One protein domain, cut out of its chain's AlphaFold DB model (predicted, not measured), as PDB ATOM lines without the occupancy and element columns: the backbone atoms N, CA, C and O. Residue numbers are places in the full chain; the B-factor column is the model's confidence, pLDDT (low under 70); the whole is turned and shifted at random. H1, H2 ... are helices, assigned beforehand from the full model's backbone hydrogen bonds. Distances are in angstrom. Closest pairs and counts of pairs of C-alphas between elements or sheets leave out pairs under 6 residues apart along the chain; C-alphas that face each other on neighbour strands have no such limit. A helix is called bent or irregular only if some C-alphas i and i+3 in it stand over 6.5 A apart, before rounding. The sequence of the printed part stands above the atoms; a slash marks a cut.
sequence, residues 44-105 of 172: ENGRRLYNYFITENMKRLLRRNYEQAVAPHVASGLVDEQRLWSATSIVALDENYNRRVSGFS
ATOM      1  N   GLU A  44     102.007 135.458  88.083       59.66
ATOM      2  CA  GLU A  44     102.298 136.008  86.765       59.66
ATOM      3  C   GLU A  44     102.328 137.544  86.798       59.66
ATOM      4  O   GLU A  44     101.535 138.195  87.485       59.66
ATOM      5  N   ASN A  45     103.285 138.123  86.070       61.03
ATOM      6  CA  ASN A  45     103.459 139.569  85.880       61.03
ATOM      7  C   ASN A  45     103.596 140.403  87.173       61.03
ATOM      8  O   ASN A  45     103.304 141.595  87.187       61.03
ATOM      9  N   GLY A  46     104.034 139.801  88.286       67.62
ATOM     10  CA  GLY A  46     104.252 140.528  89.543       67.62
ATOM     11  C   GLY A  46     102.964 140.956  90.260       67.62
ATOM     12  O   GLY A  46     103.024 141.740  91.213       67.62
ATOM     13  N   ARG A  47     101.801 140.414  89.870       77.06
ATOM     14  CA  ARG A  47     100.492 140.760  90.453       77.06
ATOM     15  C   ARG A  47     100.420 140.514  91.955       77.06
ATOM     16  O   ARG A  47      99.838 141.327  92.667       77.06
ATOM     17  N   ARG A  48     101.071 139.469  92.475       77.44
ATOM     18  CA  ARG A  48     101.140 139.224  93.927       77.44
ATOM     19  C   ARG A  48     101.979 140.261  94.678       77.44
ATOM     20  O   ARG A  48     101.627 140.621  95.801       77.44
ATOM     21  N   LEU A  49     103.047 140.774  94.067       80.44
ATOM     22  CA  LEU A  49     103.833 141.860  94.653       80.44
ATOM     23  C   LEU A  49     103.007 143.153  94.688       80.44
ATOM     24  O   LEU A  49     102.929 143.805  95.727       80.44
ATOM     25  N   TYR A  50     102.317 143.471  93.589       83.12
ATOM     26  CA  TYR A  50     101.364 144.579  93.545       83.12
ATOM     27  C   TYR A  50     100.254 144.419  94.595       83.12
ATOM     28  O   TYR A  50     100.011 145.343  95.367       83.12
ATOM     29  N   ASN A  51      99.644 143.232  94.689       86.00
ATOM     30  CA  ASN A  51      98.619 142.882  95.674       86.00
ATOM     31  C   ASN A  51      99.110 143.139  97.111       86.00
ATOM     32  O   ASN A  51      98.427 143.784  97.907       86.00
ATOM     33  N   TYR A  52     100.331 142.714  97.431       87.62
ATOM     34  CA  TYR A  52     100.932 142.989  98.732       87.62
ATOM     35  C   TYR A  52     101.102 144.497  98.981       87.62
ATOM     36  O   TYR A  52     100.675 145.002 100.021       87.62
ATOM     37  N   PHE A  53     101.643 145.243  98.010       89.00
ATOM     38  CA  PHE A  53     101.831 146.690  98.143       89.00
ATOM     39  C   PHE A  53     100.518 147.458  98.320       89.00
ATOM     40  O   PHE A  53     100.434 148.320  99.198       89.00
ATOM     41  N   ILE A  54      99.476 147.155  97.537       89.31
ATOM     42  CA  ILE A  54      98.168 147.807  97.707       89.31
ATOM     43  C   ILE A  54      97.539 147.455  99.058       89.31
ATOM     44  O   ILE A  54      96.942 148.323  99.692       89.31
ATOM     45  N   THR A  55      97.733 146.223  99.537       90.81
ATOM     46  CA  THR A  55      97.228 145.774 100.841       90.81
ATOM     47  C   THR A  55      97.895 146.544 101.974       90.81
ATOM     48  O   THR A  55      97.209 147.092 102.838       90.81
ATOM     49  N   GLU A  56      99.223 146.655 101.962       92.69
ATOM     50  CA  GLU A  56      99.954 147.409 102.983       92.69
ATOM     51  C   GLU A  56      99.648 148.910 102.924       92.69
ATOM     52  O   GLU A  56      99.486 149.550 103.968       92.69
ATOM     53  N   ASN A  57      99.469 149.470 101.724       92.94
ATOM     54  CA  ASN A  57      99.007 150.846 101.562       92.94
ATOM     55  C   ASN A  57      97.614 151.057 102.168       92.94
ATOM     56  O   ASN A  57      97.414 152.027 102.903       92.94
ATOM     57  N   MET A  58      96.673 150.140 101.929       92.38
ATOM     58  CA  MET A  58      95.331 150.201 102.509       92.38
ATOM     59  C   MET A  58      95.381 150.087 104.037       92.38
ATOM     60  O   MET A  58      94.809 150.918 104.742       92.38
ATOM     61  N   LYS A  59      96.160 149.141 104.576       93.75
ATOM     62  CA  LYS A  59      96.383 149.015 106.026       93.75
ATOM     63  C   LYS A  59      97.003 150.275 106.621       93.75
ATOM     64  O   LYS A  59      96.651 150.673 107.727       93.75
ATOM     65  N   ARG A  60      97.926 150.930 105.912       94.50
ATOM     66  CA  ARG A  60      98.517 152.205 106.345       94.50
ATOM     67  C   ARG A  60      97.469 153.318 106.420       94.50
ATOM     68  O   ARG A  60      97.477 154.072 107.389       94.50
ATOM     69  N   LEU A  61      96.570 153.409 105.439       93.56
ATOM     70  CA  LEU A  61      95.471 154.382 105.448       93.56
ATOM     71  C   LEU A  61      94.502 154.132 106.609       93.56
ATOM     72  O   LEU A  61      94.165 155.074 107.324       93.56
ATOM     73  N   LEU A  62      94.120 152.872 106.834       93.62
ATOM     74  CA  LEU A  62      93.256 152.486 107.949       93.62
ATOM     75  C   LEU A  62      93.911 152.774 109.304       93.62
ATOM     76  O   LEU A  62      93.261 153.341 110.173       93.62
ATOM     77  N   ARG A  63      95.208 152.476 109.468       93.19
ATOM     78  CA  ARG A  63      95.959 152.814 110.692       93.19
ATOM     79  C   ARG A  63      96.006 154.316 110.947       93.19
ATOM     80  O   ARG A  63      95.816 154.746 112.076       93.19
ATOM     81  N   ARG A  64      96.240 155.122 109.906       95.06
ATOM     82  CA  ARG A  64      96.280 156.588 110.039       95.06
ATOM     83  C   ARG A  64      94.938 157.160 110.501       95.06
ATOM     84  O   ARG A  64      94.926 158.133 111.243       95.06
ATOM     85  N   ASN A  65      93.836 156.556 110.066       94.00
ATOM     86  CA  ASN A  65      92.477 157.017 110.345       94.00
ATOM     87  C   ASN A  65      91.740 156.089 111.328       94.00
ATOM     88  O   ASN A  65      90.514 155.990 111.270       94.00
ATOM     89  N   TYR A  66      92.475 155.396 112.203       94.38
ATOM     90  CA  TYR A  66      91.958 154.287 113.009       94.38
ATOM     91  C   TYR A  66      90.707 154.652 113.812       94.38
ATOM     92  O   TYR A  66      89.699 153.955 113.729       94.38
ATOM     93  N   GLU A  67      90.750 155.781 114.520       93.75
ATOM     94  CA  GLU A  67      89.668 156.252 115.396       93.75
ATOM     95  C   GLU A  67      88.326 156.406 114.673       93.75
ATOM     96  O   GLU A  67      87.271 156.143 115.240       93.75
ATOM     97  N   GLN A  68      88.356 156.823 113.407       92.75
ATOM     98  CA  GLN A  68      87.143 157.063 112.626       92.75
ATOM     99  C   GLN A  68      86.754 155.850 111.784       92.75
ATOM    100  O   GLN A  68      85.574 155.540 111.662       92.75
ATOM    101  N   ALA A  69      87.738 155.180 111.182       90.81
ATOM    102  CA  ALA A  69      87.497 154.138 110.194       90.81
ATOM    103  C   ALA A  69      87.419 152.734 110.804       90.81
ATOM    104  O   ALA A  69      86.717 151.894 110.269       90.81
ATOM    105  N   VAL A  70      88.126 152.446 111.901       93.06
ATOM    106  CA  VAL A  70      88.293 151.069 112.402       93.06
ATOM    107  C   VAL A  70      87.710 150.892 113.800       93.06
ATOM    108  O   VAL A  70      86.920 149.971 114.009       93.06
ATOM    109  N   ALA A  71      88.034 151.787 114.739       93.75
ATOM    110  CA  ALA A  71      87.643 151.665 116.145       93.75
ATOM    111  C   ALA A  71      86.130 151.424 116.362       93.75
ATOM    112  O   ALA A  71      85.791 150.522 117.133       93.75
ATOM    113  N   PRO A  72      85.203 152.111 115.657       95.19
ATOM    114  CA  PRO A  72      83.767 151.884 115.836       95.19
ATOM    115  C   PRO A  72      83.315 150.481 115.407       95.19
ATOM    116  O   PRO A  72      82.415 149.901 116.016       95.19
ATOM    117  N   HIS A  73      83.938 149.920 114.367       94.62
ATOM    118  CA  HIS A  73      83.586 148.606 113.828       94.62
ATOM    119  C   HIS A  73      84.237 147.455 114.597       94.62
ATOM    120  O   HIS A  73      83.688 146.356 114.637       94.62
ATOM    121  N   VAL A  74      85.382 147.702 115.234       93.88
ATOM    122  CA  VAL A  74      85.986 146.754 116.179       93.88
ATOM    123  C   VAL A  74      85.174 146.721 117.473       93.88
ATOM    124  O   VAL A  74      84.822 145.644 117.947       93.88
ATOM    125  N   ALA A  75      84.789 147.885 118.007       93.25
ATOM    126  CA  ALA A  75      83.984 147.980 119.227       93.25
ATOM    127  C   ALA A  75      82.602 147.314 119.094       93.25
ATOM    128  O   ALA A  75      82.098 146.748 120.061       93.25
ATOM    129  N   SER A  76      81.999 147.341 117.901       93.69
ATOM    130  CA  SER A  76      80.738 146.642 117.623       93.69
ATOM    131  C   SER A  76      80.894 145.135 117.378       93.69
ATOM    132  O   SER A  76      79.892 144.442 117.215       93.69
ATOM    133  N   GLY A  77      82.129 144.619 117.324       92.44
ATOM    134  CA  GLY A  77      82.428 143.230 116.970       92.44
ATOM    135  C   GLY A  77      82.223 142.903 115.487       92.44
ATOM    136  O   GLY A  77      82.306 141.739 115.099       92.44
ATOM    137  N   LEU A  78      81.958 143.910 114.647       93.69
ATOM    138  CA  LEU A  78      81.781 143.733 113.208       93.69
ATOM    139  C   LEU A  78      83.105 143.379 112.521       93.69
ATOM    140  O   LEU A  78      83.112 142.601 111.570       93.69
ATOM    141  N   VAL A  79      84.220 143.942 112.988       94.75
ATOM    142  CA  VAL A  79      85.560 143.716 112.435       94.75
ATOM    143  C   VAL A  79      86.449 143.046 113.478       94.75
ATOM    144  O   VAL A  79      86.605 143.542 114.589       94.75
ATOM    145  N   ASP A  80      87.083 141.940 113.085       94.31
ATOM    146  CA  ASP A  80      88.170 141.321 113.844       94.31
ATOM    147  C   ASP A  80      89.476 142.056 113.519       94.31
ATOM    148  O   ASP A  80      90.015 141.962 112.410       94.31
ATOM    149  N   GLU A  81      89.966 142.818 114.495       93.88
ATOM    150  CA  GLU A  81      91.151 143.654 114.347       93.88
ATOM    151  C   GLU A  81      92.412 142.834 114.018       93.88
ATOM    152  O   GLU A  81      93.209 143.220 113.156       93.88
ATOM    153  N   GLN A  82      92.579 141.665 114.644       93.75
ATOM    154  CA  GLN A  82      93.736 140.808 114.400       93.75
ATOM    155  C   GLN A  82      93.724 140.295 112.959       93.75
ATOM    156  O   GLN A  82      94.747 140.337 112.266       93.75
ATOM    157  N   ARG A  83      92.559 139.850 112.473       93.19
ATOM    158  CA  ARG A  83      92.414 139.393 111.084       93.19
ATOM    159  C   ARG A  83      92.640 140.519 110.083       93.19
ATOM    160  O   ARG A  83      93.358 140.299 109.110       93.19
ATOM    161  N   LEU A  84      92.120 141.718 110.346       93.31
ATOM    162  CA  LEU A  84      92.369 142.903 109.519       93.31
ATOM    163  C   LEU A  84      93.875 143.188 109.383       93.31
ATOM    164  O   LEU A  84      94.382 143.328 108.268       93.31
ATOM    165  N   TRP A  85      94.618 143.240 110.493       94.25
ATOM    166  CA  TRP A  85      96.043 143.583 110.443       94.25
ATOM    167  C   TRP A  85      96.946 142.447 109.960       94.25
ATOM    168  O   TRP A  85      98.034 142.719 109.446       94.25
ATOM    169  N   SER A  86      96.495 141.197 110.062       93.62
ATOM    170  CA  SER A  86      97.202 140.031 109.516       93.62
ATOM    171  C   SER A  86      96.973 139.806 108.016       93.62
ATOM    172  O   SER A  86      97.677 138.997 107.417       93.62
ATOM    173  N   ALA A  87      96.036 140.526 107.385       92.56
ATOM    174  CA  ALA A  87      95.770 140.385 105.958       92.56
ATOM    175  C   ALA A  87      97.018 140.717 105.117       92.56
ATOM    176  O   ALA A  87      97.631 141.779 105.276       92.56
ATOM    177  N   THR A  88      97.373 139.795 104.215       88.62
ATOM    178  CA  THR A  88      98.514 139.897 103.283       88.62
ATOM    179  C   THR A  88      98.090 140.036 101.820       88.62
ATOM    180  O   THR A  88      98.941 140.083 100.936       88.62
ATOM    181  N   SER A  89      96.786 140.040 101.554       89.75
ATOM    182  CA  SER A  89      96.211 140.263 100.230       89.75
ATOM    183  C   SER A  89      94.991 141.169 100.323       89.75
ATOM    184  O   SER A  89      94.303 141.205 101.349       89.75
ATOM    185  N   ILE A  90      94.697 141.860  99.226       88.88
ATOM    186  CA  ILE A  90      93.586 142.798  99.143       88.88
ATOM    187  C   ILE A  90      92.261 142.059  99.278       88.88
ATOM    188  O   ILE A  90      91.387 142.522  99.988       88.88
ATOM    189  N   VAL A  91      92.169 140.847  98.724       89.94
ATOM    190  CA  VAL A  91      91.009 139.956  98.852       89.94
ATOM    191  C   VAL A  91      90.768 139.577 100.316       89.94
ATOM    192  O   VAL A  91      89.635 139.602 100.785       89.94
ATOM    193  N   ALA A  92      91.829 139.280 101.077       91.25
ATOM    194  CA  ALA A  92      91.706 138.994 102.505       91.25
ATOM    195  C   ALA A  92      91.322 140.245 103.307       91.25
ATOM    196  O   ALA A  92      90.561 140.144 104.266       91.25
ATOM    197  N   LEU A  93      91.820 141.423 102.927       93.44
ATOM    198  CA  LEU A  93      91.417 142.687 103.540       93.44
ATOM    199  C   LEU A  93      89.951 143.016 103.220       93.44
ATOM    200  O   LEU A  93      89.205 143.415 104.113       93.44
ATOM    201  N   ASP A  94      89.516 142.784 101.984       93.06
ATOM    202  CA  ASP A  94      88.142 142.988 101.535       93.06
ATOM    203  C   ASP A  94      87.176 142.049 102.266       93.06
ATOM    204  O   ASP A  94      86.134 142.493 102.753       93.06
ATOM    205  N   GLU A  95      87.563 140.781 102.436       93.12
ATOM    206  CA  GLU A  95      86.838 139.788 103.232       93.12
ATOM    207  C   GLU A  95      86.769 140.174 104.707       93.12
ATOM    208  O   GLU A  95      85.727 139.994 105.338       93.12
ATOM    209  N   ASN A  96      87.868 140.675 105.286       93.94
ATOM    210  CA  ASN A  96      87.946 140.937 106.722       93.94
ATOM    211  C   ASN A  96      87.334 142.278 107.143       93.94
ATOM    212  O   ASN A  96      86.774 142.368 108.237       93.94
ATOM    213  N   TYR A  97      87.360 143.275 106.260       94.88
ATOM    214  CA  TYR A  97      86.986 144.650 106.575       94.88
ATOM    215  C   TYR A  97      85.971 145.237 105.593       94.88
ATOM    216  O   TYR A  97      84.836 145.482 106.002       94.88
ATOM    217  N   ASN A  98      86.323 145.431 104.312       93.44
ATOM    218  CA  ASN A  98      85.497 146.245 103.405       93.44
ATOM    219  C   ASN A  98      84.081 145.687 103.245       93.44
ATOM    220  O   ASN A  98      83.117 146.421 103.457       93.44
ATOM    221  N   ARG A  99      83.924 144.383 102.975       94.94
ATOM    222  CA  ARG A  99      82.585 143.800 102.815       94.94
ATOM    223  C   ARG A  99      81.736 143.941 104.080       94.94
ATOM    224  O   ARG A  99      80.531 144.140 103.981       94.94
ATOM    225  N   ARG A 100      82.355 143.831 105.265       93.94
ATOM    226  CA  ARG A 100      81.647 143.856 106.553       93.94
ATOM    227  C   ARG A 100      81.194 145.264 106.890       93.94
ATOM    228  O   ARG A 100      80.027 145.455 107.208       93.94
ATOM    229  N   VAL A 101      82.092 146.238 106.757       94.06
ATOM    230  CA  VAL A 101      81.782 147.660 106.955       94.06
ATOM    231  C   VAL A 101      80.710 148.128 105.971       94.06
ATOM    232  O   VAL A 101      79.819 148.883 106.345       94.06
ATOM    233  N   SER A 102      80.738 147.626 104.735       91.75
ATOM    234  CA  SER A 102      79.714 147.912 103.730       91.75
ATOM    235  C   SER A 102      78.430 147.074 103.865       91.75
ATOM    236  O   SER A 102      77.506 147.273 103.083       91.75
ATOM    237  N   GLY A 103      78.335 146.161 104.840       93.38
ATOM    238  CA  GLY A 103      77.112 145.403 105.138       93.38
ATOM    239  C   GLY A 103      76.808 144.223 104.203       93.38
ATOM    240  O   GLY A 103      75.682 143.729 104.197       93.38
ATOM    241  N   PHE A 104      77.782 143.747 103.424       94.31
ATOM    242  CA  PHE A 104      77.610 142.608 102.520       94.31
ATOM    243  C   PHE A 104      77.792 141.264 103.234       94.31
ATOM    244  O   PHE A 104      78.740 141.046 103.999       94.31
ATOM    245  N   SER A 105      76.900 140.319 102.927       91.62
ATOM    246  CA  SER A 105      76.896 138.971 103.508       91.62
ATOM    247  C   SER A 105      78.056 138.106 103.009       91.62
ATOM    248  O   SER A 105      78.604 137.320 103.784       91.62
TER     249      SER A 105
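Overview. This is residues 44 to 105 of the 172 residues of the protein "Alpha/beta hydrolase2 (inferred by orthology to a D. melanogaster protein)" of Nippostrongylus brasiliensis (UniProt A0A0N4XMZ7). A long helix, H1, forms one side of the domain, and a helical hairpin of H4 and H5 folds back beside its later part. H5 meets H1 at its beginning and splays from it as one arm of a V, and the short helices H2 and H3 make the turn at the wide end. The printed part has 62 residues with five named helices, H1 to H5 in chain order, and no named strand: the class is all helix. It is compact, with a radius of gyration of the C-alphas of 11.9 A and spans of 39 by 27 by 17 A.

Along the chain. Find C-alpha 44 at (102.298, 136.008, 86.765); from there H1, residues 44 to 64, runs 31.6 A to C-alpha 64 at (96.280, 156.588, 110.039). H2, residues 66 to 69, spans 5.3 A, and H3, residues 71 to 75, spans 6.0 A. H4, residues 81 to 86, spans 8.5 A. H5, residues 90 to 101, runs 15.0 A to C-alpha 101 at (81.782, 147.660, 106.955). H1 and H5 are irregular: C-alphas 45 and 48 are 8.4 A apart, C-alphas 96 and 99 7.2 A.

Arrangement. Look at residues 51 to 55, with which alone H1 touches H5; the closest C-alphas, of Thr 55 and Ile 90, are 5.0 A apart. The two run the same way at a tilt of 37 degrees, only just steep. H4 touches H5 in the hairpin, C-alphas of Leu 84 and Asn 96 closest at 5.6 A, opposite ways at a shallow tilt of 15 degrees. H2 is close to H1 but not clearly touching, Leu 62 and Ala 69 having the closest C-alphas at 6.4 A. H3 is likewise close to H5, at 7.2 A between the closest C-alphas, of His 73 and Val 101. H1 and H3 are apart. In H3 and H4 every O i to N i+4 pair is within hydrogen-bond range, in H1 15 of 17 and in H5 6 of 8; H2 is too short for such a pair.

Size, cuts and confidence. The C-alphas farthest apart, of Asn 45 and Ser 76, are 39.7 A apart. The printed part has no cut, and the four links between helices are tight. Mean pLDDT of the printed part is 90.5; residues 44 to 46 are under 70.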